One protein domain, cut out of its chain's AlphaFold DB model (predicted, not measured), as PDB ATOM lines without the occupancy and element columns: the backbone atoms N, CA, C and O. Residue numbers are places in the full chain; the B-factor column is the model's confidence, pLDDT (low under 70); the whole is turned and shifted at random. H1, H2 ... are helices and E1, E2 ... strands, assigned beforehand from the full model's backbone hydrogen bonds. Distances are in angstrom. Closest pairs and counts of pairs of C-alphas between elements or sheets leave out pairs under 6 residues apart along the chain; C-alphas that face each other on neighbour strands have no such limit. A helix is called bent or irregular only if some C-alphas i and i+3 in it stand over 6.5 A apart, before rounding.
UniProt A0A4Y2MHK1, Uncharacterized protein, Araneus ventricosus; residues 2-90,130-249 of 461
ATOM      1  N   ALA A   2      39.890  57.929  34.375       64.81
ATOM      2  CA  ALA A   2      40.632  58.945  33.609       64.81
ATOM      3  C   ALA A   2      42.132  59.026  33.954       64.81
ATOM      4  O   ALA A   2      42.957  59.021  33.052       64.81
ATOM      5  N   VAL A   3      42.487  58.992  35.245       71.25
ATOM      6  CA  VAL A   3      43.896  58.941  35.690       71.25
ATOM      7  C   VAL A   3      44.616  57.702  35.145       71.25
ATOM      8  O   VAL A   3      45.727  57.811  34.647       71.25
ATOM      9  N   GLY A   4      43.959  56.537  35.158       66.00
ATOM     10  CA  GLY A   4      44.512  55.314  34.568       66.00
ATOM     11  C   GLY A   4      44.724  55.441  33.057       66.00
ATOM     12  O   GLY A   4      45.780  55.072  32.564       66.00
ATOM     13  N   GLY A   5      43.766  56.028  32.332       65.75
ATOM     14  CA  GLY A   5      43.910  56.299  30.898       65.75
ATOM     15  C   GLY A   5      45.054  57.267  30.576       65.75
ATOM     16  O   GLY A   5      45.787  57.035  29.621       65.75
ATOM     17  N   LEU A   6      45.243  58.309  31.394       67.81
ATOM     18  CA  LEU A   6      46.340  59.276  31.255       67.81
ATOM     19  C   LEU A   6      47.713  58.648  31.513       67.81
ATOM     20  O   LEU A   6      48.643  58.903  30.754       67.81
ATOM     21  N   ILE A   7      47.833  57.795  32.537       67.69
ATOM     22  CA  ILE A   7      49.083  57.080  32.843       67.69
ATOM     23  C   ILE A   7      49.489  56.179  31.675       67.69
ATOM     24  O   ILE A   7      50.655  56.159  31.290       67.69
ATOM     25  N   VAL A   8      48.534  55.456  31.081       62.59
ATOM     26  CA  VAL A   8      48.840  54.597  29.930       62.59
ATOM     27  C   VAL A   8      49.166  55.431  28.692       62.59
ATOM     28  O   VAL A   8      50.094  55.086  27.974       62.59
ATOM     29  N   PHE A   9      48.467  56.547  28.459       67.56
ATOM     30  CA  PHE A   9      48.758  57.427  27.325       67.56
ATOM     31  C   PHE A   9      50.187  57.983  27.377       67.56
ATOM     32  O   PHE A   9      50.915  57.860  26.398       67.56
ATOM     33  N   ALA A  10      50.615  58.502  28.533       63.06
ATOM     34  CA  ALA A  10      51.977  59.003  28.720       63.06
ATOM     35  C   ALA A  10      53.037  57.909  28.499       63.06
ATOM     36  O   ALA A  10      54.111  58.183  27.974       63.06
ATOM     37  N   LYS A  11      52.725  56.656  28.854       63.84
ATOM     38  CA  LYS A  11      53.612  55.510  28.620       63.84
ATOM     39  C   LYS A  11      53.629  55.052  27.155       63.84
ATOM     40  O   LYS A  11      54.644  54.559  26.685       63.84
ATOM     41  N   CYS A  12      52.540  55.232  26.408       63.16
ATOM     42  CA  CYS A  12      52.537  54.976  24.965       63.16
ATOM     43  C   CYS A  12      53.349  56.014  24.176       63.16
ATOM     44  O   CYS A  12      53.872  55.669  23.123       63.16
ATOM     45  N   GLU A  13      53.457  57.255  24.662       65.88
ATOM     46  CA  GLU A  13      54.337  58.269  24.056       65.88
ATOM     47  C   GLU A  13      55.823  58.012  24.320       65.88
ATOM     48  O   GLU A  13      56.672  58.459  23.549       65.88
ATOM     49  N   THR A  14      56.172  57.272  25.379       59.47
ATOM     50  CA  THR A  14      57.550  56.808  25.540       59.47
ATOM     51  C   THR A  14      57.796  55.698  24.521       59.47
ATOM     52  O   THR A  14      57.392  54.565  24.756       59.47
ATOM     53  N   ASN A  15      58.396  56.053  23.378       58.62
ATOM     54  CA  ASN A  15      58.755  55.198  22.235       58.62
ATOM     55  C   ASN A  15      59.598  53.970  22.637       58.62
ATOM     56  O   ASN A  15      60.793  53.902  22.356       58.62
ATOM     57  N   THR A  16      59.016  52.987  23.321       59.88
ATOM     58  CA  THR A  16      59.680  51.708  23.562       59.88
ATOM     59  C   THR A  16      59.601  50.880  22.279       59.88
ATOM     60  O   THR A  16      58.483  50.594  21.835       59.88
ATOM     61  N   PRO A  17      60.743  50.503  21.679       58.31
ATOM     62  CA  PRO A  17      60.764  49.782  20.413       58.31
ATOM     63  C   PRO A  17      60.144  48.388  20.559       58.31
ATOM     64  O   PRO A  17      60.306  47.713  21.579       58.31
ATOM     65  N   PHE A  18      59.421  47.957  19.525       60.19
ATOM     66  CA  PHE A  18      58.866  46.610  19.419       60.19
ATOM     67  C   PHE A  18      59.835  45.704  18.657       60.19
ATOM     68  O   PHE A  18      60.314  46.054  17.578       60.19
ATOM     69  N   LEU A  19      60.078  44.509  19.196       64.62
ATOM     70  CA  LEU A  19      60.947  43.505  18.586       64.62
ATOM     71  C   LEU A  19      60.104  42.376  17.979       64.62
ATOM     72  O   LEU A  19      59.254  41.780  18.650       64.62
ATOM     73  N   ARG A  20      60.345  42.063  16.704       69.62
ATOM     74  CA  ARG A  20      59.696  40.956  15.985       69.62
ATOM     75  C   ARG A  20      60.740  39.950  15.543       69.62
ATOM     76  O   ARG A  20      61.827  40.341  15.148       69.62
ATOM     77  N   THR A  21      60.404  38.666  15.534       67.94
ATOM     78  CA  THR A  21      61.312  37.677  14.952       67.94
ATOM     79  C   THR A  21      61.398  37.803  13.424       67.94
ATOM     80  O   THR A  21      60.355  37.910  12.768       67.94
ATOM     81  N   SER A  22      62.605  37.734  12.855       66.38
ATOM     82  CA  SER A  22      62.835  37.679  11.402       66.38
ATOM     83  C   SER A  22      62.090  36.502  10.755       66.38
ATOM     84  O   SER A  22      61.980  35.416  11.333       66.38
ATOM     85  N   ARG A  23      61.555  36.728   9.546       60.81
ATOM     86  CA  ARG A  23      60.657  35.815   8.813       60.81
ATOM     87  C   ARG A  23      61.276  34.442   8.531       60.81
ATOM     88  O   ARG A  23      60.536  33.462   8.482       60.81
ATOM     89  N   ASP A  24      62.595  34.374   8.394       63.84
ATOM     90  CA  ASP A  24      63.280  33.188   7.873       63.84
ATOM     91  C   ASP A  24      63.896  32.302   8.974       63.84
ATOM     92  O   ASP A  24      64.445  31.245   8.677       63.84
ATOM     93  N   ALA A  25      63.793  32.698  10.251       58.56
ATOM     94  CA  ALA A  25      64.533  32.067  11.354       58.56
ATOM     95  C   ALA A  25      63.674  31.273  12.360       58.56
ATOM     96  O   ALA A  25      64.214  30.689  13.299       58.56
ATOM     97  N   VAL A  26      62.345  31.245  12.215       58.59
ATOM     98  CA  VAL A  26      61.459  30.664  13.239       58.59
ATOM     99  C   VAL A  26      61.104  29.215  12.903       58.59
ATOM    100  O   VAL A  26      60.312  28.952  11.999       58.59
ATOM    101  N   HIS A  27      61.652  28.264  13.663       63.53
ATOM    102  CA  HIS A  27      61.224  26.864  13.605       63.53
ATOM    103  C   HIS A  27      59.758  26.710  14.042       63.53
ATOM    104  O   HIS A  27      59.315  27.319  15.015       63.53
ATOM    105  N   THR A  28      59.010  25.839  13.357       63.53
ATOM    106  CA  THR A  28      57.590  25.545  13.633       63.53
ATOM    107  C   THR A  28      57.332  25.009  15.045       63.53
ATOM    108  O   THR A  28      56.245  25.215  15.573       63.53
ATOM    109  N   ASN A  29      58.338  24.404  15.686       67.12
ATOM    110  CA  ASN A  29      58.309  23.976  17.088       67.12
ATOM    111  C   ASN A  29      59.240  24.837  17.951       67.12
ATOM    112  O   ASN A  29      60.110  24.314  18.644       67.12
ATOM    113  N   LEU A  30      59.104  26.166  17.895       65.69
ATOM    114  CA  LEU A  30      59.981  27.067  18.654       65.69
ATOM    115  C   LEU A  30      59.958  26.766  20.160       65.69
ATOM    116  O   LEU A  30      60.995  26.801  20.805       65.69
ATOM    117  N   VAL A  31      58.792  26.411  20.698       64.25
ATOM    118  CA  VAL A  31      58.620  26.039  22.111       64.25
ATOM    119  C   VAL A  31      59.492  24.856  22.486       64.25
ATOM    120  O   VAL A  31      60.274  24.935  23.431       64.25
ATOM    121  N   ASP A  32      59.379  23.775  21.717       67.38
ATOM    122  CA  ASP A  32      60.182  22.592  21.968       67.38
ATOM    123  C   ASP A  32      61.650  22.932  21.721       67.38
ATOM    124  O   ASP A  32      62.484  22.583  22.526       67.38
ATOM    125  N   THR A  33      61.984  23.730  20.706       67.44
ATOM    126  CA  THR A  33      63.380  24.089  20.402       67.44
ATOM    127  C   THR A  33      64.036  24.942  21.501       67.44
ATOM    128  O   THR A  33      65.218  24.775  21.787       67.44
ATOM    129  N   ILE A  34      63.288  25.856  22.126       68.38
ATOM    130  CA  ILE A  34      63.782  26.754  23.184       68.38
ATOM    131  C   ILE A  34      63.846  26.039  24.538       68.38
ATOM    132  O   ILE A  34      64.751  26.321  25.326       68.38
ATOM    133  N   CYS A  35      62.914  25.117  24.806       68.31
ATOM    134  CA  CYS A  35      62.766  24.454  26.103       68.31
ATOM    135  C   CYS A  35      63.115  22.944  26.093       68.31
ATOM    136  O   CYS A  35      62.920  22.282  27.111       68.31
ATOM    137  N   SER A  36      63.644  22.363  25.002       63.25
ATOM    138  CA  SER A  36      63.852  20.899  24.870       63.25
ATOM    139  C   SER A  36      64.963  20.306  25.736       63.25
ATOM    140  O   SER A  36      65.156  19.095  25.693       63.25
ATOM    141  N   ASN A  37      65.709  21.097  26.509       59.88
ATOM    142  CA  ASN A  37      66.950  20.626  27.140       59.88
ATOM    143  C   ASN A  37      66.932  20.514  28.673       59.88
ATOM    144  O   ASN A  37      67.992  20.537  29.291       59.88
ATOM    145  N   ASN A  38      65.763  20.366  29.313       61.75
ATOM    146  CA  ASN A  38      65.620  20.348  30.786       61.75
ATOM    147  C   ASN A  38      66.235  21.579  31.494       61.75
ATOM    148  O   ASN A  38      66.423  21.576  32.710       61.75
ATOM    149  N   THR A  39      66.559  22.632  30.749       57.09
ATOM    150  CA  THR A  39      67.097  23.887  31.267       57.09
ATOM    151  C   THR A  39      65.938  24.819  31.592       57.09
ATOM    152  O   THR A  39      65.091  25.066  30.739       57.09
ATOM    153  N   SER A  40      65.914  25.363  32.810       63.25
ATOM    154  CA  SER A  40      64.889  26.319  33.257       63.25
ATOM    155  C   SER A  40      64.951  27.667  32.526       63.25
ATOM    156  O   SER A  40      63.979  28.411  32.524       63.25
ATOM    157  N   SER A  41      66.073  27.977  31.870       66.00
ATOM    158  CA  SER A  41      66.259  29.201  31.089       66.00
ATOM    159  C   SER A  41      67.089  28.940  29.835       66.00
ATOM    160  O   SER A  41      68.000  28.107  29.848       66.00
ATOM    161  N   SER A  42      66.785  29.654  28.752       68.44
ATOM    162  CA  SER A  42      67.592  29.641  27.530       68.44
ATOM    163  C   SER A  42      67.767  31.049  26.964       68.44
ATOM    164  O   SER A  42      66.842  31.867  26.948       68.44
ATOM    165  N   ASN A  43      68.996  31.334  26.525       72.69
ATOM    166  CA  ASN A  43      69.346  32.593  25.880       72.69
ATOM    167  C   ASN A  43      68.765  32.616  24.462       72.69
ATOM    168  O   ASN A  43      69.037  31.734  23.647       72.69
ATOM    169  N   LEU A  44      67.989  33.649  24.162       73.00
ATOM    170  CA  LEU A  44      67.454  33.933  22.838       73.00
ATOM    171  C   LEU A  44      68.484  34.750  22.040       73.00
ATOM    172  O   LEU A  44      68.893  35.824  22.494       73.00
ATOM    173  N   PRO A  45      68.890  34.300  20.840       74.94
ATOM    174  CA  PRO A  45      69.807  35.052  19.995       74.94
ATOM    175  C   PRO A  45      69.223  36.419  19.627       74.94
ATOM    176  O   PRO A  45      68.135  36.508  19.061       74.94
ATOM    177  N   THR A  46      69.964  37.496  19.886       68.31
ATOM    178  CA  THR A  46      69.554  38.865  19.519       68.31
ATOM    179  C   THR A  46      69.326  39.023  18.016       68.31
ATOM    180  O   THR A  46      68.431  39.755  17.611       68.31
ATOM    181  N   ALA A  47      70.058  38.263  17.194       72.31
ATOM    182  CA  ALA A  47      69.909  38.219  15.738       72.31
ATOM    183  C   ALA A  47      68.538  37.714  15.260       72.31
ATOM    184  O   ALA A  47      68.193  37.885  14.093       72.31
ATOM    185  N   TRP A  48      67.752  37.077  16.132       70.38
ATOM    186  CA  TRP A  48      66.399  36.670  15.773       70.38
ATOM    187  C   TRP A  48      65.450  37.851  15.707       70.38
ATOM    188  O   TRP A  48      64.433  37.729  15.035       70.38
ATOM    189  N   PHE A  49      65.764  38.972  16.357       70.19
ATOM    190  CA  PHE A  49      64.851  40.092  16.502       70.19
ATOM    191  C   PHE A  49      65.213  41.245  15.571       70.19
ATOM    192  O   PHE A  49      66.303  41.806  15.635       70.19
ATOM    193  N   GLU A  50      64.258  41.616  14.730       74.62
ATOM    194  CA  GLU A  50      64.272  42.830  13.931       74.62
ATOM    195  C   GLU A  50      63.399  43.884  14.627       74.62
ATOM    196  O   GLU A  50      62.304  43.591  15.126       74.62
ATOM    197  N   GLU A  51      63.898  45.115  14.689       70.56
ATOM    198  CA  GLU A  51      63.141  46.256  15.196       70.56
ATOM    199  C   GLU A  51      62.073  46.634  14.163       70.56
ATOM    200  O   GLU A  51      62.378  47.073  13.055       70.56
ATOM    201  N   VAL A  52      60.798  46.429  14.501       64.56
ATOM    202  CA  VAL A  52      59.689  46.727  13.585       64.56
ATOM    203  C   VAL A  52      59.120  48.078  13.953       64.56
ATOM    204  O   VAL A  52      58.289  48.177  14.857       64.56
ATOM    205  N   ASN A  53      59.590  49.116  13.263       57.50
ATOM    206  CA  ASN A  53      59.465  50.458  13.819       57.50
ATOM    207  C   ASN A  53      58.117  51.175  13.621       57.50
ATOM    208  O   ASN A  53      57.839  52.046  14.426       57.50
ATOM    209  N   ASP A  54      57.208  50.810  12.695       59.62
ATOM    210  CA  ASP A  54      56.051  51.712  12.447       59.62
ATOM    211  C   ASP A  54      54.663  51.075  12.218       59.62
ATOM    212  O   ASP A  54      53.676  51.464  12.851       59.62
ATOM    213  N   GLU A  55      54.506  50.092  11.328       62.22
ATOM    214  CA  GLU A  55      53.157  49.759  10.816       62.22
ATOM    215  C   GLU A  55      52.226  49.069  11.833       62.22
ATOM    216  O   GLU A  55      51.011  49.326  11.892       62.22
ATOM    217  N   ILE A  56      52.786  48.189  12.665       59.69
ATOM    218  CA  ILE A  56      52.033  47.491  13.717       59.69
ATOM    219  C   ILE A  56      51.629  48.488  14.809       59.69
ATOM    220  O   ILE A  56      50.497  48.438  15.308       59.69
ATOM    221  N   PHE A  57      52.513  49.441  15.114       60.78
ATOM    222  CA  PHE A  57      52.277  50.472  16.114       60.78
ATOM    223  C   PHE A  57      51.114  51.374  15.705       60.78
ATOM    224  O   PHE A  57      50.199  51.572  16.497       60.78
ATOM    225  N   VAL A  58      51.045  51.816  14.443       67.62
ATOM    226  CA  VAL A  58      49.942  52.665  13.949       67.62
ATOM    227  C   VAL A  58      48.575  51.993  14.130       67.62
ATOM    228  O   VAL A  58      47.588  52.638  14.503       67.62
ATOM    229  N   THR A  59      48.488  50.682  13.890       65.19
ATOM    230  CA  THR A  59      47.214  49.954  13.985       65.19
ATOM    231  C   THR A  59      46.791  49.736  15.441       65.19
ATOM    232  O   THR A  59      45.614  49.913  15.780       65.19
ATOM    233  N   SER A  60      47.743  49.393  16.311       67.56
ATOM    234  CA  SER A  60      47.519  49.220  17.751       67.56
ATOM    235  C   SER A  60      47.235  50.551  18.447       67.56
ATOM    236  O   SER A  60      46.285  50.645  19.227       67.56
ATOM    237  N   TYR A  61      47.955  51.610  18.075       70.69
ATOM    238  CA  TYR A  61      47.766  52.971  18.570       70.69
ATOM    239  C   TYR A  61      46.370  53.502  18.250       70.69
ATOM    240  O   TYR A  61      45.693  54.014  19.135       70.69
ATOM    241  N   LYS A  62      45.859  53.300  17.025       77.88
ATOM    242  CA  LYS A  62      44.473  53.680  16.687       77.88
ATOM    243  C   LYS A  62      43.448  52.993  17.593       77.88
ATOM    244  O   LYS A  62      42.501  53.636  18.041       77.88
ATOM    245  N   ARG A  63      43.619  51.697  17.886       75.06
ATOM    246  CA  ARG A  63      42.721  50.968  18.804       75.06
ATOM    247  C   ARG A  63      42.823  51.501  20.230       75.06
ATOM    248  O   ARG A  63      41.792  51.674  20.878       75.06
ATOM    249  N   PHE A  64      44.038  51.782  20.685       72.75
ATOM    250  CA  PHE A  64      44.298  52.352  22.000       72.75
ATOM    251  C   PHE A  64      43.699  53.756  22.147       72.75
ATOM    252  O   PHE A  64      42.963  54.017  23.095       72.75
ATOM    253  N   LEU A  65      43.894  54.631  21.161       79.56
ATOM    254  CA  LEU A  65      43.303  55.965  21.125       79.56
ATOM    255  C   LEU A  65      41.771  55.897  21.192       79.56
ATOM    256  O   LEU A  65      41.151  56.609  21.981       79.56
ATOM    257  N   ILE A  66      41.149  54.990  20.427       82.81
ATOM    258  CA  ILE A  66      39.700  54.745  20.496       82.81
ATOM    259  C   ILE A  66      39.288  54.300  21.906       82.81
ATOM    260  O   ILE A  66      38.248  54.736  22.403       82.81
ATOM    261  N   TYR A  67      40.075  53.447  22.561       79.25
ATOM    262  CA  TYR A  67      39.815  53.028  23.937       79.25
ATOM    263  C   TYR A  67      39.899  54.208  24.919       79.25
ATOM    264  O   TYR A  67      38.954  54.429  25.676       79.25
ATOM    265  N   CYS A  68      40.957  55.019  24.862       80.44
ATOM    266  CA  CYS A  68      41.101  56.204  25.709       80.44
ATOM    267  C   CYS A  68      39.963  57.208  25.500       80.44
ATOM    268  O   CYS A  68      39.389  57.691  26.477       80.44
ATOM    269  N   LEU A  69      39.567  57.460  24.248       85.31
ATOM    270  CA  LEU A  69      38.422  58.315  23.927       85.31
ATOM    271  C   LEU A  69      37.116  57.773  24.518       85.31
ATOM    272  O   LEU A  69      36.310  58.547  25.030       85.31
ATOM    273  N   ARG A  70      36.913  56.449  24.520       84.81
ATOM    274  CA  ARG A  70      35.751  55.830  25.179       84.81
ATOM    275  C   ARG A  70      35.791  56.020  26.690       84.81
ATOM    276  O   ARG A  70      34.787  56.430  27.264       84.81
ATOM    277  N   VAL A  71      36.925  55.754  27.340       83.25
ATOM    278  CA  VAL A  71      37.078  55.941  28.797       83.25
ATOM    279  C   VAL A  71      36.858  57.406  29.190       83.25
ATOM    280  O   VAL A  71      36.201  57.687  30.198       83.25
ATOM    281  N   LEU A  72      37.350  58.346  28.380       86.25
ATOM    282  CA  LEU A  72      37.105  59.774  28.555       86.25
ATOM    283  C   LEU A  72      35.615  60.101  28.409       86.25
ATOM    284  O   LEU A  72      35.047  60.720  29.306       86.25
ATOM    285  N   ALA A  73      34.966  59.627  27.342       90.12
ATOM    286  CA  ALA A  73      33.536  59.828  27.122       90.12
ATOM    287  C   ALA A  73      32.692  59.289  28.289       90.12
ATOM    288  O   ALA A  73      31.776  59.970  28.744       90.12
ATOM    289  N   TYR A  74      33.039  58.123  28.846       88.62
ATOM    290  CA  TYR A  74      32.397  57.599  30.056       88.62
ATOM    291  C   TYR A  74      32.611  58.493  31.268       88.62
ATOM    292  O   TYR A  74      31.667  58.766  32.003       88.62
ATOM    293  N   THR A  75      33.840  58.960  31.480       87.44
ATOM    294  CA  THR A  75      34.151  59.850  32.603       87.44
ATOM    295  C   THR A  75      33.331  61.138  32.507       87.44
ATOM    296  O   THR A  75      32.714  61.546  33.490       87.44
ATOM    297  N   VAL A  76      33.253  61.731  31.313       93.12
ATOM    298  CA  VAL A  76      32.414  62.904  31.037       93.12
ATOM    299  C   VAL A  76      30.938  62.577  31.261       93.12
ATOM    300  O   VAL A  76      30.243  63.352  31.908       93.12
ATOM    301  N   ALA A  77      30.452  61.418  30.813       94.31
ATOM    302  CA  ALA A  77      29.064  61.012  31.015       94.31
ATOM    303  C   ALA A  77      28.704  60.865  32.504       94.31
ATOM    304  O   ALA A  77      27.695  61.415  32.942       94.31
ATOM    305  N   PHE A  78      29.537  60.199  33.312       92.56
ATOM    306  CA  PHE A  78      29.323  60.105  34.764       92.56
ATOM    307  C   PHE A  78      29.355  61.478  35.438       92.56
ATOM    308  O   PHE A  78      28.533  61.759  36.312       92.56
ATOM    309  N   TYR A  79      30.265  62.353  35.007       94.94
ATOM    310  CA  TYR A  79      30.322  63.727  35.493       94.94
ATOM    311  C   TYR A  79      29.041  64.506  35.156       94.94
ATOM    312  O   TYR A  79      28.472  65.154  36.034       94.94
ATOM    313  N   LEU A  80      28.526  64.379  33.929       95.75
ATOM    314  CA  LEU A  80      27.265  64.994  33.509       95.75
ATOM    315  C   LEU A  80      26.071  64.466  34.311       95.75
ATOM    316  O   LEU A  80      25.225  65.259  34.712       95.75
ATOM    317  N   VAL A  81      26.011  63.165  34.610       95.44
ATOM    318  CA  VAL A  81      24.970  62.601  35.488       95.44
ATOM    319  C   VAL A  81      25.049  63.213  36.892       95.44
ATOM    320  O   VAL A  81      24.023  63.602  37.455       95.44
ATOM    321  N   GLY A  82      26.258  63.400  37.428       93.38
ATOM    322  CA  GLY A  82      26.477  64.124  38.683       93.38
ATOM    323  C   GLY A  82      26.026  65.588  38.621       93.38
ATOM    324  O   GLY A  82      25.372  66.073  39.544       93.38
ATOM    325  N   LEU A  83      26.302  66.291  37.521       93.81
ATOM    326  CA  LEU A  83      25.834  67.664  37.312       93.81
ATOM    327  C   LEU A  83      24.309  67.745  37.207       93.81
ATOM    328  O   LEU A  83      23.713  68.632  37.817       93.81
ATOM    329  N   ILE A  84      23.668  66.817  36.492       92.38
ATOM    330  CA  ILE A  84      22.205  66.713  36.414       92.38
ATOM    331  C   ILE A  84      21.627  66.511  37.815       92.38
ATOM    332  O   ILE A  84      20.645  67.163  38.174       92.38
ATOM    333  N   TRP A  85      22.252  65.669  38.640       93.31
ATOM    334  CA  TRP A  85      21.849  65.493  40.031       93.31
ATOM    335  C   TRP A  85      21.968  66.792  40.835       93.31
ATOM    336  O   TRP A  85      20.985  67.241  41.418       93.31
ATOM    337  N   VAL A  86      23.124  67.458  40.811       91.25
ATOM    338  CA  VAL A  86      23.341  68.715  41.549       91.25
ATOM    339  C   VAL A  86      22.384  69.820  41.081       91.25
ATOM    340  O   VAL A  86      21.803  70.533  41.905       91.25
ATOM    341  N   ALA A  87      22.167  69.944  39.770       90.56
ATOM    342  CA  ALA A  87      21.256  70.923  39.181       90.56
ATOM    343  C   ALA A  87      19.786  70.624  39.520       90.56
ATOM    344  O   ALA A  87      19.028  71.536  39.861       90.56
ATOM    345  N   SER A  88      19.385  69.351  39.475       87.19
ATOM    346  CA  SER A  88      18.018  68.926  39.801       87.19
ATOM    347  C   SER A  88      17.711  69.028  41.297       87.19
ATOM    348  O   SER A  88      16.616  69.461  41.674       87.19
ATOM    349  N   GLU A  89      18.690  68.721  42.152       86.38
ATOM    350  CA  GLU A  89      18.623  68.955  43.591       86.38
ATOM    351  C   GLU A  89      18.596  70.450  43.914       86.38
ATOM    352  O   GLU A  89      17.959  70.865  44.881       86.38
ATOM    353  N   GLY A  90      19.255  71.281  43.101       80.50
ATOM    354  CA  GLY A  90      19.292  72.735  43.258       80.50
ATOM    355  C   GLY A  90      19.888  73.178  44.601       80.50
ATOM    356  O   GLY A  90      19.514  74.232  45.132       80.50
ATOM    357  N   ASN A 130       8.949  66.651  41.450       84.56
ATOM    358  CA  ASN A 130       9.758  65.840  40.532       84.56
ATOM    359  C   ASN A 130      11.125  65.424  41.093       84.56
ATOM    360  O   ASN A 130      11.897  64.781  40.392       84.56
ATOM    361  N   TYR A 131      11.440  65.766  42.346       84.75
ATOM    362  CA  TYR A 131      12.749  65.468  42.931       84.75
ATOM    363  C   TYR A 131      13.054  63.962  42.938       84.75
ATOM    364  O   TYR A 131      14.108  63.523  42.484       84.75
ATOM    365  N   PHE A 132      12.077  63.168  43.373       85.81
ATOM    366  CA  PHE A 132      12.177  61.716  43.351       85.81
ATOM    367  C   PHE A 132      12.418  61.160  41.937       85.81
ATOM    368  O   PHE A 132      13.278  60.304  41.752       85.81
ATOM    369  N   LEU A 133      11.712  61.691  40.934       89.12
ATOM    370  CA  LEU A 133      11.871  61.264  39.544       89.12
ATOM    371  C   LEU A 133      13.290  61.541  39.030       89.12
ATOM    372  O   LEU A 133      13.867  60.692  38.361       89.12
ATOM    373  N   HIS A 134      13.878  62.686  39.385       91.19
ATOM    374  CA  HIS A 134      15.267  62.994  39.036       91.19
ATOM    375  C   HIS A 134      16.272  62.080  39.746       91.19
ATOM    376  O   HIS A 134      17.259  61.688  39.129       91.19
ATOM    377  N   SER A 135      16.006  61.680  40.994       90.38
ATOM    378  CA  SER A 135      16.826  60.684  41.703       90.38
ATOM    379  C   SER A 135      16.815  59.339  40.994       90.38
ATOM    380  O   SER A 135      17.879  58.795  40.719       90.38
ATOM    381  N   VAL A 136      15.628  58.835  40.646       90.56
ATOM    382  CA  VAL A 136      15.489  57.564  39.920       90.56
ATOM    383  C   VAL A 136      16.140  57.657  38.547       90.56
ATOM    384  O   VAL A 136      16.894  56.770  38.177       90.56
ATOM    385  N   LEU A 137      15.916  58.750  37.812       91.75
ATOM    386  CA  LEU A 137      16.543  58.967  36.509       91.75
ATOM    387  C   LEU A 137      18.074  58.950  36.611       91.75
ATOM    388  O   LEU A 137      18.728  58.310  35.797       91.75
ATOM    389  N   THR A 138      18.641  59.616  37.619       93.31
ATOM    390  CA  THR A 138      20.093  59.643  37.862       93.31
ATOM    391  C   THR A 138      20.621  58.238  38.159       93.31
ATOM    392  O   THR A 138      21.604  57.814  37.555       93.31
ATOM    393  N   GLU A 139      19.952  57.486  39.036       90.94
ATOM    394  CA  GLU A 139      20.317  56.098  39.357       90.94
ATOM    395  C   GLU A 139      20.219  55.184  38.118       90.94
ATOM    396  O   GLU A 139      21.147  54.422  37.841       90.94
ATOM    397  N   CYS A 140      19.153  55.311  37.319       91.50
ATOM    398  CA  CYS A 140      18.977  54.577  36.065       91.50
ATOM    399  C   CYS A 140      20.056  54.923  35.030       91.50
ATOM    400  O   CYS A 140      20.571  54.022  34.372       91.50
ATOM    401  N   LEU A 141      20.426  56.200  34.892       94.00
ATOM    402  CA  LEU A 141      21.504  56.627  33.995       94.00
ATOM    403  C   LEU A 141      22.860  56.078  34.454       94.00
ATOM    404  O   LEU A 141      23.616  55.585  33.623       94.00
ATOM    405  N   CYS A 142      23.152  56.083  35.759       92.94
ATOM    406  CA  CYS A 142      24.358  55.453  36.307       92.94
ATOM    407  C   CYS A 142      24.407  53.948  36.003       92.94
ATOM    408  O   CYS A 142      25.442  53.445  35.566       92.94
ATOM    409  N   MET A 143      23.288  53.239  36.189       91.81
ATOM    410  CA  MET A 143      23.162  51.820  35.842       91.81
ATOM    411  C   MET A 143      23.379  51.572  34.352       91.81
ATOM    412  O   MET A 143      24.172  50.708  33.983       91.81
ATOM    413  N   LEU A 144      22.712  52.349  33.496       92.69
ATOM    414  CA  LEU A 144      22.844  52.239  32.048       92.69
ATOM    415  C   LEU A 144      24.293  52.476  31.614       92.69
ATOM    416  O   LEU A 144      24.823  51.694  30.833       92.69
ATOM    417  N   LEU A 145      24.966  53.489  32.169       92.00
ATOM    418  CA  LEU A 145      26.383  53.743  31.905       92.00
ATOM    419  C   LEU A 145      27.275  52.586  32.366       92.00
ATOM    420  O   LEU A 145      28.188  52.212  31.631       92.00
ATOM    421  N   GLY A 146      26.999  51.988  33.529       89.88
ATOM    422  CA  GLY A 146      27.709  50.800  34.011       89.88
ATOM    423  C   GLY A 146      27.546  49.596  33.078       89.88
ATOM    424  O   GLY A 146      28.533  48.977  32.683       89.88
ATOM    425  N   VAL A 147      26.312  49.305  32.651       91.25
ATOM    426  CA  VAL A 147      26.008  48.211  31.712       91.25
ATOM    427  C   VAL A 147      26.624  48.475  30.339       91.25
ATOM    428  O   VAL A 147      27.253  47.586  29.768       91.25
ATOM    429  N   CYS A 148      26.505  49.695  29.813       90.44
ATOM    430  CA  CYS A 148      27.162  50.077  28.568       90.44
ATOM    431  C   CYS A 148      28.685  49.923  28.686       90.44
ATOM    432  O   CYS A 148      29.300  49.432  27.744       90.44
ATOM    433  N   GLY A 149      29.282  50.288  29.827       86.75
ATOM    434  CA  GLY A 149      30.712  50.110  30.098       86.75
ATOM    435  C   GLY A 149      31.151  48.649  29.986       86.75
ATOM    436  O   GLY A 149      32.134  48.355  29.309       86.75
ATOM    437  N   LEU A 150      30.364  47.721  30.544       86.75
ATOM    438  CA  LEU A 150      30.592  46.277  30.399       86.75
ATOM    439  C   LEU A 150      30.423  45.785  28.955       86.75
ATOM    440  O   LEU A 150      31.163  44.909  28.512       86.75
ATOM    441  N   MET A 151      29.464  46.332  28.204       85.31
ATOM    442  CA  MET A 151      29.206  45.920  26.816       85.31
ATOM    443  C   MET A 151      30.245  46.455  25.827       85.31
ATOM    444  O   MET A 151      30.561  45.786  24.844       85.31
ATOM    445  N   LEU A 152      30.787  47.651  26.072       77.44
ATOM    446  CA  LEU A 152      31.838  48.244  25.242       77.44
ATOM    447  C   LEU A 152      33.232  47.694  25.547       77.44
ATOM    448  O   LEU A 152      34.189  48.093  24.873       77.44
ATOM    449  N   ASN A 153      33.331  46.771  26.505       72.56
ATOM    450  CA  ASN A 153      34.569  46.121  26.868       72.56
ATOM    451  C   ASN A 153      35.193  45.407  25.646       72.56
ATOM    452  O   ASN A 153      34.611  44.455  25.107       72.56
ATOM    453  N   PRO A 154      36.380  45.847  25.188       64.62
ATOM    454  CA  PRO A 154      37.053  45.239  24.054       64.62
ATOM    455  C   PRO A 154      37.490  43.796  24.318       64.62
ATOM    456  O   PRO A 154      37.676  43.087  23.335       64.62
ATOM    457  N   ALA A 155      37.578  43.318  25.569       63.75
ATOM    458  CA  ALA A 155      37.899  41.916  25.866       63.75
ATOM    459  C   ALA A 155      36.923  40.941  25.180       63.75
ATOM    460  O   ALA A 155      37.356  40.014  24.499       63.75
ATOM    461  N   ARG A 156      35.611  41.229  25.216       64.19
ATOM    462  CA  ARG A 156      34.602  40.431  24.487       64.19
ATOM    463  C   ARG A 156      34.741  40.519  22.967       64.19
ATOM    464  O   ARG A 156      34.345  39.600  22.252       64.19
ATOM    465  N   ARG A 157      35.273  41.629  22.439       64.38
ATOM    466  CA  ARG A 157      35.594  41.742  21.005       64.38
ATOM    467  C   ARG A 157      36.884  41.013  20.649       64.38
ATOM    468  O   ARG A 157      36.976  40.528  19.525       64.38
ATOM    469  N   LEU A 158      37.846  40.938  21.566       59.16
ATOM    470  CA  LEU A 158      39.117  40.257  21.349       59.16
ATOM    471  C   LEU A 158      38.900  38.753  21.162       59.16
ATOM    472  O   LEU A 158      39.413  38.183  20.200       59.16
ATOM    473  N   GLU A 159      38.041  38.158  21.991       62.06
ATOM    474  CA  GLU A 159      37.666  36.745  21.898       62.06
ATOM    475  C   GLU A 159      37.036  36.413  20.534       62.06
ATOM    476  O   GLU A 159      37.466  35.488  19.847       62.06
ATOM    477  N   LYS A 160      36.105  37.251  20.053       62.53
ATOM    478  CA  LYS A 160      35.527  37.104  18.703       62.53
ATOM    479  C   LYS A 160      36.505  37.397  17.567       62.53
ATOM    480  O   LYS A 160      36.279  36.934  16.455       62.53
ATOM    481  N   SER A 161      37.567  38.163  17.813       60.00
ATOM    482  CA  SER A 161      38.590  38.439  16.800       60.00
ATOM    483  C   SER A 161      39.575  37.282  16.596       60.00
ATOM    484  O   SER A 161      40.496  37.413  15.795       60.00
ATOM    485  N   GLY A 162      39.402  36.163  17.316       55.53
ATOM    486  CA  GLY A 162      40.331  35.033  17.279       55.53
ATOM    487  C   GLY A 162      41.673  35.343  17.942       55.53
ATOM    488  O   GLY A 162      42.587  34.528  17.881       55.53
ATOM    489  N   PHE A 163      41.794  36.503  18.596       49.19
ATOM    490  CA  PHE A 163      42.956  36.876  19.390       49.19
ATOM    491  C   PHE A 163      42.831  36.213  20.764       49.19
ATOM    492  O   PHE A 163      42.649  36.863  21.793       49.19
ATOM    493  N   ILE A 164      42.866  34.881  20.771       50.88
ATOM    494  CA  ILE A 164      43.150  34.129  21.984       50.88
ATOM    495  C   ILE A 164      44.649  34.306  22.180       50.88
ATOM    496  O   ILE A 164      45.442  33.550  21.627       50.88
ATOM    497  N   ALA A 165      45.040  35.341  22.921       50.34
ATOM    498  CA  ALA A 165      46.391  35.429  23.445       50.34
ATOM    499  C   ALA A 165      46.545  34.291  24.461       50.34
ATOM    500  O   ALA A 165      46.386  34.486  25.666       50.34
ATOM    501  N   LYS A 166      46.787  33.069  23.973       54.78
ATOM    502  CA  LYS A 166      47.437  32.058  24.791       54.78
ATOM    503  C   LYS A 166      48.766  32.698  25.174       54.78
ATOM    504  O   LYS A 166      49.557  33.076  24.315       54.78
ATOM    505  N   ARG A 167      48.920  32.995  26.464       56.16
ATOM    506  CA  ARG A 167      50.217  33.391  27.004       56.16
ATOM    507  C   ARG A 167      51.096  32.171  26.836       56.16
ATOM    508  O   ARG A 167      50.959  31.229  27.610       56.16
ATOM    509  N   ASP A 168      51.899  32.181  25.786       56.72
ATOM    510  CA  ASP A 168      52.728  31.034  25.482       56.72
ATOM    511  C   ASP A 168      53.959  31.064  26.405       56.72
ATOM    512  O   ASP A 168      54.185  30.067  27.085       56.72
ATOM    513  N   PHE A 169      54.666  32.204  26.556       64.62
ATOM    514  CA  PHE A 169      55.861  32.319  27.424       64.62
ATOM    515  C   PHE A 169      56.092  33.737  27.974       64.62
ATOM    516  O   PHE A 169      55.771  34.730  27.305       64.62
ATOM    517  N   SER A 170      56.684  33.842  29.169       67.75
ATOM    518  CA  SER A 170      57.289  35.084  29.651       67.75
ATOM    519  C   SER A 170      58.765  35.151  29.259       67.75
ATOM    520  O   SER A 170      59.463  34.142  29.167       67.75
ATOM    521  N   VAL A 171      59.234  36.361  28.963       71.12
ATOM    522  CA  VAL A 171      60.624  36.621  28.592       71.12
ATOM    523  C   VAL A 171      61.146  37.768  29.433       71.12
ATOM    524  O   VAL A 171      60.485  38.799  29.604       71.12
ATOM    525  N   LYS A 172      62.360  37.599  29.943       78.50
ATOM    526  CA  LYS A 172      63.061  38.598  30.735       78.50
ATOM    527  C   LYS A 172      64.308  39.061  29.999       78.50
ATOM    528  O   LYS A 172      65.032  38.260  29.420       78.50
ATOM    529  N   LEU A 173      64.570  40.362  30.037       73.81
ATOM    530  CA  LEU A 173      65.840  40.913  29.580       73.81
ATOM    531  C   LEU A 173      66.840  40.832  30.744       73.81
ATOM    532  O   LEU A 173      66.647  41.492  31.767       73.81
ATOM    533  N   ASN A 174      67.871  39.997  30.622       77.19
ATOM    534  CA  ASN A 174      68.946  39.871  31.605       77.19
ATOM    535  C   ASN A 174      70.215  40.529  31.041       77.19
ATOM    536  O   ASN A 174      71.004  39.903  30.339       77.19
ATOM    537  N   GLY A 175      70.380  41.832  31.290       82.69
ATOM    538  CA  GLY A 175      71.429  42.629  30.648       82.69
ATOM    539  C   GLY A 175      71.078  42.947  29.191       82.69
ATOM    540  O   GLY A 175      70.055  43.573  28.934       82.69
ATOM    541  N   SER A 176      71.928  42.542  28.246       76.38
ATOM    542  CA  SER A 176      71.686  42.667  26.797       76.38
ATOM    543  C   SER A 176      71.062  41.418  26.170       76.38
ATOM    544  O   SER A 176      70.778  41.413  24.972       76.38
ATOM    545  N   GLU A 177      70.885  40.350  26.949       76.31
ATOM    546  CA  GLU A 177      70.407  39.060  26.462       76.31
ATOM    547  C   GLU A 177      68.946  38.837  26.856       76.31
ATOM    548  O   GLU A 177      68.516  39.119  27.978       76.31
ATOM    549  N   TRP A 178      68.171  38.327  25.905       77.38
ATOM    550  CA  TRP A 178      66.799  37.901  26.133       77.38
ATOM    551  C   TRP A 178      66.815  36.477  26.685       77.38
ATOM    552  O   TRP A 178      67.416  35.593  26.084       77.38
ATOM    553  N   VAL A 179      66.156  36.246  27.814       78.00
ATOM    554  CA  VAL A 179      66.064  34.933  28.460       78.00
ATOM    555  C   VAL A 179      64.599  34.526  28.515       78.00
ATOM    556  O   VAL A 179      63.779  35.233  29.108       78.00
ATOM    557  N   ALA A 180      64.258  33.413  27.868       77.94
ATOM    558  CA  ALA A 180      62.935  32.812  28.003       77.94
ATOM    559  C   ALA A 180      62.880  32.019  29.313       77.94
ATOM    560  O   ALA A 180      63.760  31.192  29.563       77.94
ATOM    561  N   ASP A 181      61.861  32.276  30.133       73.56
ATOM    562  CA  ASP A 181      61.574  31.436  31.293       73.56
ATOM    563  C   ASP A 181      60.643  30.301  30.844       73.56
ATOM    564  O   ASP A 181      59.513  30.528  30.395       73.56
ATOM    565  N   CYS A 182      61.157  29.071  30.882       73.56
ATOM    566  CA  CYS A 182      60.413  27.883  30.467       73.56
ATOM    567  C   CYS A 182      59.534  27.331  31.603       73.56
ATOM    568  O   CYS A 182      58.679  26.473  31.343       73.56
ATOM    569  N   ASP A 183      59.687  27.819  32.843       73.19
ATOM    570  CA  ASP A 183      58.811  27.433  33.942       73.19
ATOM    571  C   ASP A 183      57.429  28.073  33.746       73.19
ATOM    572  O   ASP A 183      57.174  29.243  34.027       73.19
ATOM    573  N   ARG A 184      56.469  27.255  33.291       59.97
ATOM    574  CA  ARG A 184      55.060  27.643  33.056       59.97
ATOM    575  C   ARG A 184      54.348  28.232  34.287       59.97
ATOM    576  O   ARG A 184      53.223  28.719  34.164       59.97
ATOM    577  N   LEU A 185      54.969  28.193  35.464       55.28
ATOM    578  CA  LEU A 185      54.512  28.812  36.707       55.28
ATOM    579  C   LEU A 185      55.062  30.242  36.829       55.28
ATOM    580  O   LEU A 185      55.702  30.601  37.813       55.28
ATOM    581  N   VAL A 186      54.796  31.064  35.814       52.41
ATOM    582  CA  VAL A 186      55.271  32.449  35.737       52.41
ATOM    583  C   VAL A 186      54.792  33.244  36.955       52.41
ATOM    584  O   VAL A 186      53.593  33.488  37.144       52.41
ATOM    585  N   THR A 187      55.744  33.684  37.775       50.28
ATOM    586  CA  THR A 187      55.519  34.710  38.795       50.28
ATOM    587  C   THR A 187      55.428  36.078  38.111       50.28
ATOM    588  O   THR A 187      56.074  36.352  37.109       50.28
ATOM    589  N   SER A 188      54.545  36.946  38.601       51.72
ATOM    590  CA  SER A 188      53.957  38.098  37.892       51.72
ATOM    591  C   SER A 188      54.891  39.264  37.493       51.72
ATOM    592  O   SER A 188      54.385  40.343  37.170       51.72
ATOM    593  N   GLN A 189      56.214  39.091  37.514       56.81
ATOM    594  CA  GLN A 189      57.193  40.175  37.362       56.81
ATOM    595  C   GLN A 189      57.835  40.311  35.977       56.81
ATOM    596  O   GLN A 189      58.555  41.286  35.758       56.81
ATOM    597  N   ASP A 190      57.564  39.416  35.031       57.75
ATOM    598  CA  ASP A 190      58.223  39.495  33.727       57.75
ATOM    599  C   ASP A 190      57.677  40.615  32.832       57.75
ATOM    600  O   ASP A 190      56.468  40.812  32.655       57.75
ATOM    601  N   VAL A 191      58.620  41.362  32.257       64.50
ATOM    602  CA  VAL A 191      58.390  42.625  31.541       64.50
ATOM    603  C   VAL A 191      57.949  42.393  30.092       64.50
ATOM    604  O   VAL A 191      57.318  43.273  29.509       64.50
ATOM    605  N   TYR A 192      58.213  41.214  29.521       71.50
ATOM    606  CA  TYR A 192      57.868  40.895  28.137       71.50
ATOM    607  C   TYR A 192      57.181  39.532  28.005       71.50
ATOM    608  O   TYR A 192      57.462  38.589  28.741       71.50
ATOM    609  N   THR A 193      56.269  39.429  27.041       68.38
ATOM    610  CA  THR A 193      55.597  38.180  26.672       68.38
ATOM    611  C   THR A 193      55.838  37.868  25.213       68.38
ATOM    612  O   THR A 193      55.720  38.742  24.351       68.38
ATOM    613  N   LEU A 194      56.139  36.601  24.945       68.44
ATOM    614  CA  LEU A 194      56.189  36.068  23.596       68.44
ATOM    615  C   LEU A 194      54.757  35.720  23.173       68.44
ATOM    616  O   LEU A 194      54.076  34.945  23.848       68.44
ATOM    617  N   THR A 195      54.279  36.296  22.074       66.94
ATOM    618  CA  THR A 195      52.945  35.997  21.541       66.94
ATOM    619  C   THR A 195      52.989  35.783  20.036       66.94
ATOM    620  O   THR A 195      53.744  36.437  19.316       66.94
ATOM    621  N   THR A 196      52.175  34.854  19.547       65.69
ATOM    622  CA  THR A 196      51.990  34.610  18.118       65.69
ATOM    623  C   THR A 196      51.091  35.696  17.516       65.69
ATOM    624  O   THR A 196      49.884  35.765  17.736       65.69
ATOM    625  N   CYS A 197      51.688  36.587  16.730       63.06
ATOM    626  CA  CYS A 197      50.982  37.594  15.953       63.06
ATOM    627  C   CYS A 197      50.549  37.012  14.603       63.06
ATOM    628  O   CYS A 197      51.387  36.695  13.754       63.06
ATOM    629  N   ARG A 198      49.235  36.959  14.356       59.78
ATOM    630  CA  ARG A 198      48.699  36.687  13.015       59.78
ATOM    631  C   ARG A 198      48.757  37.931  12.140       59.78
ATOM    632  O   ARG A 198      48.157  38.956  12.467       59.78
ATOM    633  N   CYS A 199      49.430  37.832  10.996       58.81
ATOM    634  CA  CYS A 199      49.342  38.858   9.960       58.81
ATOM    635  C   CYS A 199      47.961  38.814   9.276       58.81
ATOM    636  O   CYS A 199      47.359  37.742   9.163       58.81
ATOM    637  N   LYS A 200      47.458  39.963   8.792       54.03
ATOM    638  CA  LYS A 200      46.127  40.094   8.156       54.03
ATOM    639  C   LYS A 200      45.893  39.123   6.996       54.03
ATOM    640  O   LYS A 200      44.750  38.758   6.747       54.03
ATOM    641  N   ASP A 201      46.957  38.670   6.346       64.62
ATOM    642  CA  ASP A 201      46.877  37.775   5.191       64.62
ATOM    643  C   ASP A 201      46.624  36.309   5.569       64.62
ATOM    644  O   ASP A 201      46.624  35.447   4.693       64.62
ATOM    645  N   GLY A 202      46.486  35.990   6.863       60.12
ATOM    646  CA  GLY A 202      46.210  34.638   7.367       60.12
ATOM    647  C   GLY A 202      47.342  33.625   7.162       60.12
ATOM    648  O   GLY A 202      47.254  32.509   7.659       60.12
ATOM    649  N   ARG A 203      48.409  34.010   6.453       56.62
ATOM    650  CA  ARG A 203      49.491  33.118   6.019       56.62
ATOM    651  C   ARG A 203      50.660  32.996   6.994       56.62
ATOM    652  O   ARG A 203      51.491  32.123   6.793       56.62
ATOM    653  N   PHE A 204      50.742  33.840   8.027       54.12
ATOM    654  CA  PHE A 204      51.886  33.835   8.943       54.12
ATOM    655  C   PHE A 204      51.484  34.074  10.399       54.12
ATOM    656  O   PHE A 204      50.844  35.080  10.722       54.12
ATOM    657  N   GLU A 205      51.932  33.162  11.257       61.59
ATOM    658  CA  GLU A 205      52.034  33.313  12.707       61.59
ATOM    659  C   GLU A 205      53.490  33.692  13.001       61.59
ATOM    660  O   GLU A 205      54.361  32.837  13.094       61.59
ATOM    661  N   SER A 206      53.791  34.994  13.033       62.94
ATOM    662  CA  SER A 206      55.117  35.458  13.462       62.94
ATOM    663  C   SER A 206      55.120  35.668  14.962       62.94
ATOM    664  O   SER A 206      54.114  36.101  15.521       62.94
ATOM    665  N   ILE A 207      56.254  35.439  15.604       68.19
ATOM    666  CA  ILE A 207      56.381  35.617  17.041       68.19
ATOM    667  C   ILE A 207      56.776  37.065  17.334       68.19
ATOM    668  O   ILE A 207      57.704  37.625  16.749       68.19
ATOM    669  N   CYS A 208      56.016  37.692  18.220       66.81
ATOM    670  CA  CYS A 208      56.238  39.048  18.685       66.81
ATOM    671  C   CYS A 208      56.660  39.005  20.147       66.81
ATOM    672  O   CYS A 208      55.982  38.372  20.963       66.81
ATOM    673  N   ILE A 209      57.723  39.734  20.487       66.06
ATOM    674  CA  ILE A 209      57.967  40.118  21.873       66.06
ATOM    675  C   ILE A 209      57.146  41.374  22.108       66.06
ATOM    676  O   ILE A 209      57.471  42.459  21.630       66.06
ATOM    677  N   VAL A 210      56.041  41.212  22.820       64.94
ATOM    678  CA  VAL A 210      55.221  42.338  23.243       64.94
ATOM    679  C   VAL A 210      55.617  42.630  24.682       64.94
ATOM    680  O   VAL A 210      55.576  41.694  25.491       64.94
ATOM    681  N   PRO A 211      56.007  43.872  25.036       65.25
ATOM    682  CA  PRO A 211      56.123  44.229  26.439       65.25
ATOM    683  C   PRO A 211      54.820  43.816  27.105       65.25
ATOM    684  O   PRO A 211      53.735  44.234  26.690       65.25
ATOM    685  N   THR A 212      54.915  42.941  28.106       58.69
ATOM    686  CA  THR A 212      53.824  42.740  29.036       58.69
ATOM    687  C   THR A 212      53.731  44.065  29.758       58.69
ATOM    688  O   THR A 212      54.246  44.258  30.857       58.69
ATOM    689  N   ASP A 213      53.000  45.003  29.167       58.50
ATOM    690  CA  ASP A 213      52.287  45.997  29.927       58.50
ATOM    691  C   ASP A 213      51.224  45.220  30.703       58.50
ATOM    692  O   ASP A 213      50.022  45.289  30.458       58.50
ATOM    693  N   ASN A 214      51.705  44.449  31.679       59.38
ATOM    694  CA  ASN A 214      50.943  43.827  32.734       59.38
ATOM    695  C   ASN A 214      50.067  44.927  33.338       59.38
ATOM    696  O   ASN A 214      48.900  44.706  33.606       59.38
ATOM    697  N   ILE A 215      50.585  46.160  33.400       64.88
ATOM    698  CA  ILE A 215      49.840  47.368  33.744       64.88
ATOM    699  C   ILE A 215      48.603  47.566  32.859       64.88
ATOM    700  O   ILE A 215      47.536  47.793  33.411       64.88
ATOM    701  N   TYR A 216      48.686  47.467  31.528       68.19
ATOM    702  CA  TYR A 216      47.519  47.642  30.656       68.19
ATOM    703  C   TYR A 216      46.496  46.526  30.853       68.19
ATOM    704  O   TYR A 216      45.316  46.808  31.051       68.19
ATOM    705  N   PHE A 217      46.939  45.266  30.850       70.50
ATOM    706  CA  PHE A 217      46.043  44.127  31.055       70.50
ATOM    707  C   PHE A 217      45.380  44.170  32.438       70.50
ATOM    708  O   PHE A 217      44.162  44.020  32.538       70.50
ATOM    709  N   HIS A 218      46.147  44.444  33.495       74.69
ATOM    710  CA  HIS A 218      45.645  44.572  34.865       74.69
ATOM    711  C   HIS A 218      44.756  45.793  35.029       74.69
ATOM    712  O   HIS A 218      43.718  45.682  35.665       74.69
ATOM    713  N   LEU A 219      45.102  46.941  34.441       75.62
ATOM    714  CA  LEU A 219      44.270  48.143  34.497       75.62
ATOM    715  C   LEU A 219      42.951  47.917  33.765       75.62
ATOM    716  O   LEU A 219      41.896  48.268  34.280       75.62
ATOM    717  N   HIS A 220      43.002  47.312  32.583       76.38
ATOM    718  CA  HIS A 220      41.822  46.982  31.806       76.38
ATOM    719  C   HIS A 220      40.916  46.002  32.566       76.38
ATOM    720  O   HIS A 220      39.728  46.265  32.743       76.38
ATOM    721  N   THR A 221      41.497  44.916  33.077       80.00
ATOM    722  CA  THR A 221      40.806  43.912  33.894       80.00
ATOM    723  C   THR A 221      40.239  44.537  35.173       80.00
ATOM    724  O   THR A 221      39.087  44.303  35.522       80.00
ATOM    725  N   ALA A 222      40.991  45.412  35.844       82.12
ATOM    726  CA  ALA A 222      40.529  46.137  37.023       82.12
ATOM    727  C   ALA A 222      39.373  47.089  36.695       82.12
ATOM    728  O   ALA A 222      38.401  47.132  37.442       82.12
ATOM    729  N   ILE A 223      39.433  47.822  35.577       82.19
ATOM    730  CA  ILE A 223      38.342  48.693  35.116       82.19
ATOM    731  C   ILE A 223      37.087  47.865  34.817       82.19
ATOM    732  O   ILE A 223      35.992  48.260  35.219       82.19
ATOM    733  N   GLU A 224      37.232  46.715  34.160       84.19
ATOM    734  CA  GLU A 224      36.131  45.777  33.932       84.19
ATOM    735  C   GLU A 224      35.514  45.305  35.250       84.19
ATOM    736  O   GLU A 224      34.299  45.415  35.426       84.19
ATOM    737  N   TYR A 225      36.333  44.859  36.207       86.44
ATOM    738  CA  TYR A 225      35.851  44.480  37.531       86.44
ATOM    739  C   TYR A 225      35.188  45.653  38.255       86.44
ATOM    740  O   TYR A 225      34.152  45.457  38.884       86.44
ATOM    741  N   CYS A 226      35.701  46.881  38.133       86.38
ATOM    742  CA  CYS A 226      35.046  48.066  38.682       86.38
ATOM    743  C   CYS A 226      33.651  48.266  38.078       86.38
ATOM    744  O   CYS A 226      32.701  48.492  38.824       86.38
ATOM    745  N   PHE A 227      33.492  48.153  36.756       86.69
ATOM    746  CA  PHE A 227      32.175  48.243  36.121       86.69
ATOM    747  C   PHE A 227      31.252  47.093  36.526       86.69
ATOM    748  O   PHE A 227      30.068  47.325  36.768       86.69
ATOM    749  N   ALA A 228      31.781  45.876  36.658       88.94
ATOM    750  CA  ALA A 228      31.012  44.718  37.094       88.94
ATOM    751  C   ALA A 228      30.517  44.906  38.532       88.94
ATOM    752  O   ALA A 228      29.329  44.745  38.796       88.94
ATOM    753  N   ILE A 229      31.398  45.336  39.441       89.75
ATOM    754  CA  ILE A 229      31.061  45.663  40.830       89.75
ATOM    755  C   ILE A 229      30.034  46.792  40.880       89.75
ATOM    756  O   ILE A 229      29.074  46.687  41.634       89.75
ATOM    757  N   LEU A 230      30.183  47.843  40.065       87.00
ATOM    758  CA  LEU A 230      29.191  48.916  39.978       87.00
ATOM    759  C   LEU A 230      27.824  48.355  39.572       87.00
ATOM    760  O   LEU A 230      26.849  48.570  40.282       87.00
ATOM    761  N   VAL A 231      27.734  47.584  38.488       91.44
ATOM    762  CA  VAL A 231      26.454  47.005  38.050       91.44
ATOM    763  C   VAL A 231      25.865  46.076  39.114       91.44
ATOM    764  O   VAL A 231      24.686  46.200  39.434       91.44
ATOM    765  N   ILE A 232      26.674  45.202  39.719       92.88
ATOM    766  CA  ILE A 232      26.236  44.284  40.781       92.88
ATOM    767  C   ILE A 232      25.761  45.050  42.021       92.88
ATOM    768  O   ILE A 232      24.756  44.671  42.611       92.88
ATOM    769  N   ALA A 233      26.435  46.134  42.412       90.56
ATOM    770  CA  ALA A 233      26.059  46.940  43.572       90.56
ATOM    771  C   ALA A 233      24.794  47.775  43.319       90.56
ATOM    772  O   ALA A 233      23.957  47.922  44.211       90.56
ATOM    773  N   TYR A 234      24.626  48.312  42.109       90.31
ATOM    774  CA  TYR A 234      23.482  49.158  41.764       90.31
ATOM    775  C   TYR A 234      22.227  48.367  41.368       90.31
ATOM    776  O   TYR A 234      21.119  48.890  41.514       90.31
ATOM    777  N   LEU A 235      22.355  47.119  40.912       91.69
ATOM    778  CA  LEU A 235      21.218  46.263  40.568       91.69
ATOM    779  C   LEU A 235      20.232  46.053  41.739       91.69
ATOM    780  O   LEU A 235      19.055  46.372  41.556       91.69
ATOM    781  N   PRO A 236      20.645  45.603  42.944       93.50
ATOM    782  CA  PRO A 236      19.725  45.425  44.064       93.50
ATOM    783  C   PRO A 236      19.139  46.758  44.527       93.50
ATOM    784  O   PRO A 236      17.955  46.819  44.837       93.50
ATOM    785  N   ILE A 237      19.921  47.845  44.503       90.06
ATOM    786  CA  ILE A 237      19.422  49.188  44.832       90.06
ATOM    787  C   ILE A 237      18.295  49.565  43.869       90.06
ATOM    788  O   ILE A 237      17.223  49.968  44.313       90.06
ATOM    789  N   SER A 238      18.499  49.367  42.568       89.75
ATOM    790  CA  SER A 238      17.505  49.674  41.537       89.75
ATOM    791  C   SER A 238      16.245  48.823  41.693       89.75
ATOM    792  O   SER A 238      15.140  49.359  41.643       89.75
ATOM    793  N   ILE A 239      16.388  47.520  41.960       91.69
ATOM    794  CA  ILE A 239      15.254  46.615  42.215       91.69
ATOM    795  C   ILE A 239      14.485  47.055  43.463       91.69
ATOM    796  O   ILE A 239      13.262  47.182  43.410       91.69
ATOM    797  N   CYS A 240      15.180  47.360  44.565       91.38
ATOM    798  CA  CYS A 240      14.553  47.882  45.777       91.38
ATOM    799  C   CYS A 240      13.786  49.173  45.486       91.38
ATOM    800  O   CYS A 240      12.659  49.319  45.943       91.38
ATOM    801  N   ARG A 241      14.343  50.093  44.691       87.88
ATOM    802  CA  ARG A 241      13.655  51.334  44.310       87.88
ATOM    803  C   ARG A 241      12.426  51.085  43.459       87.88
ATOM    804  O   ARG A 241      11.395  51.687  43.730       87.88
ATOM    805  N   ILE A 242      12.508  50.201  42.468       88.81
ATOM    806  CA  ILE A 242      11.358  49.819  41.640       88.81
ATOM    807  C   ILE A 242      10.261  49.213  42.520       88.81
ATOM    808  O   ILE A 242       9.102  49.611  42.410       88.81
ATOM    809  N   TYR A 243      10.627  48.325  43.444       91.88
ATOM    810  CA  TYR A 243       9.693  47.737  44.398       91.88
ATOM    811  C   TYR A 243       9.081  48.789  45.332       91.88
ATOM    812  O   TYR A 243       7.869  48.805  45.528       91.88
ATOM    813  N   GLU A 244       9.879  49.722  45.861       87.69
ATOM    814  CA  GLU A 244       9.379  50.827  46.684       87.69
ATOM    815  C   GLU A 244       8.414  51.736  45.886       87.69
ATOM    816  O   GLU A 244       7.375  52.138  46.414       87.69
ATOM    817  N   ILE A 245       8.710  52.028  44.610       88.44
ATOM    818  CA  ILE A 245       7.823  52.796  43.715       88.44
ATOM    819  C   ILE A 245       6.509  52.053  43.501       88.44
ATOM    820  O   ILE A 245       5.448  52.671  43.586       88.44
ATOM    821  N   TRP A 246       6.579  50.750  43.231       90.25
ATOM    822  CA  TRP A 246       5.414  49.910  42.989       90.25
ATOM    823  C   TRP A 246       4.530  49.793  44.236       90.25
ATOM    824  O   TRP A 246       3.325  50.011  44.159       90.25
ATOM    825  N   HIS A 247       5.132  49.545  45.401       90.25
ATOM    826  CA  HIS A 247       4.413  49.326  46.655       90.25
ATOM    827  C   HIS A 247       3.863  50.621  47.278       90.25
ATOM    828  O   HIS A 247       2.733  50.661  47.765       90.25
ATOM    829  N   PHE A 248       4.649  51.704  47.302       85.88
ATOM    830  CA  PHE A 248       4.257  52.946  47.983       85.88
ATOM    831  C   PHE A 248       3.693  54.016  47.040       85.88
ATOM    832  O   PHE A 248       3.051  54.963  47.503       85.88
ATOM    833  N   GLY A 249       3.915  53.897  45.734       87.62
ATOM    834  CA  GLY A 249       3.570  54.919  44.757       87.62
ATOM    835  C   GLY A 249       4.538  56.107  44.768       87.62
ATOM    836  O   GLY A 249       5.106  56.503  45.793       87.62
TER     837      GLY A 249
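This is residues 2 to 90 and 130 to 249 of the 461 residues of an uncharacterized protein of Araneus ventricosus (UniProt A0A4Y2MHK1). This is a long rod: the helices H3, H4 and H6, with the shorter H1 beside H3, make a loose bundle, and a small head at one end is a seven-strand sheet curled like part of a barrel, with the little helix H2 packed on E2 and E5. H5 lies between bundle and head, and residues 156 to 161 stick out there. The printed part has 209 residues, in the order H1 E1 H2 E2 E3 H3 H4 H5 E4 E5 E6 E7 H6; the sheet runs E2 E5 E4 E6 E7 E1 E3, all antiparallel, and the class is mixed, helices and strands. The whole is loose, with a radius of gyration of the C-alphas of 23.1 A, and spans 74 by 34 by 33 A.

Find C-alpha 2 at (40.632, 58.945, 33.609); from there H1 runs to residue 13, 16.7 A. Next come E1, residues 19 to 21, H2, 30 to 35, E2, 41 to 44, and E3, 49 to 51. H3 runs from C-alpha 55 at (53.157, 49.759, 10.816) to residue 89, 51.3 A. After the cut, look for H4, residues 131 to 151, 30.2 A, and H5, 154 to 160. E4, residues 169 to 174, E5, 177 to 181, E6, 192 to 198, and E7, 205 to 211, follow. H6, residues 214 to 249, was assigned as one helix by its hydrogen bonds but is bent: C-alphas 233 and 236 are 6.5 A apart. Its arms are H6a, 214 to 233, and H6b, 236 to 249, which ends at (3.570, 54.919, 44.757).

H1, H3, H4 and H6a form an up and down bundle, each running against the one before. H1 touches H3 at the C-alphas of Gly 5 and Cys 68, 5.9 A. H3 touches H4 with residues 74 to 89 alone, closest at Val 81 and Thr 138, 6.2 A between C-alphas, a shallow tilt of 12 degrees. H4 touches H6a at Gly 146 and Phe 227, 5.6 A between C-alphas, a tilt of 37 degrees, only just steep. In the strongly twisted sheet, look for N 44 and O 178 of E2 and E5, 2.8 A, and N 195 and O 208 of the hairpin E6 and E7, 2.9 A. H2 is on the sheet at a height of 8.5 A. Every O i to N i+4 pair is within hydrogen-bond range in H1, H2, H3, H4, H6a and H6b; H5 has 2 of 3.

The farthest C-alphas, of Ala 47 and Phe 248, are 74.6 A apart. Residues 91 to 129 are not printed, and C-alphas 90 and 130 are 12.1 A apart across this cut. Of the links printed whole, none is long. Mean pLDDT of the printed part is 73.9; 99 residues are under 70, among them 4 to 42 and 193 to 216.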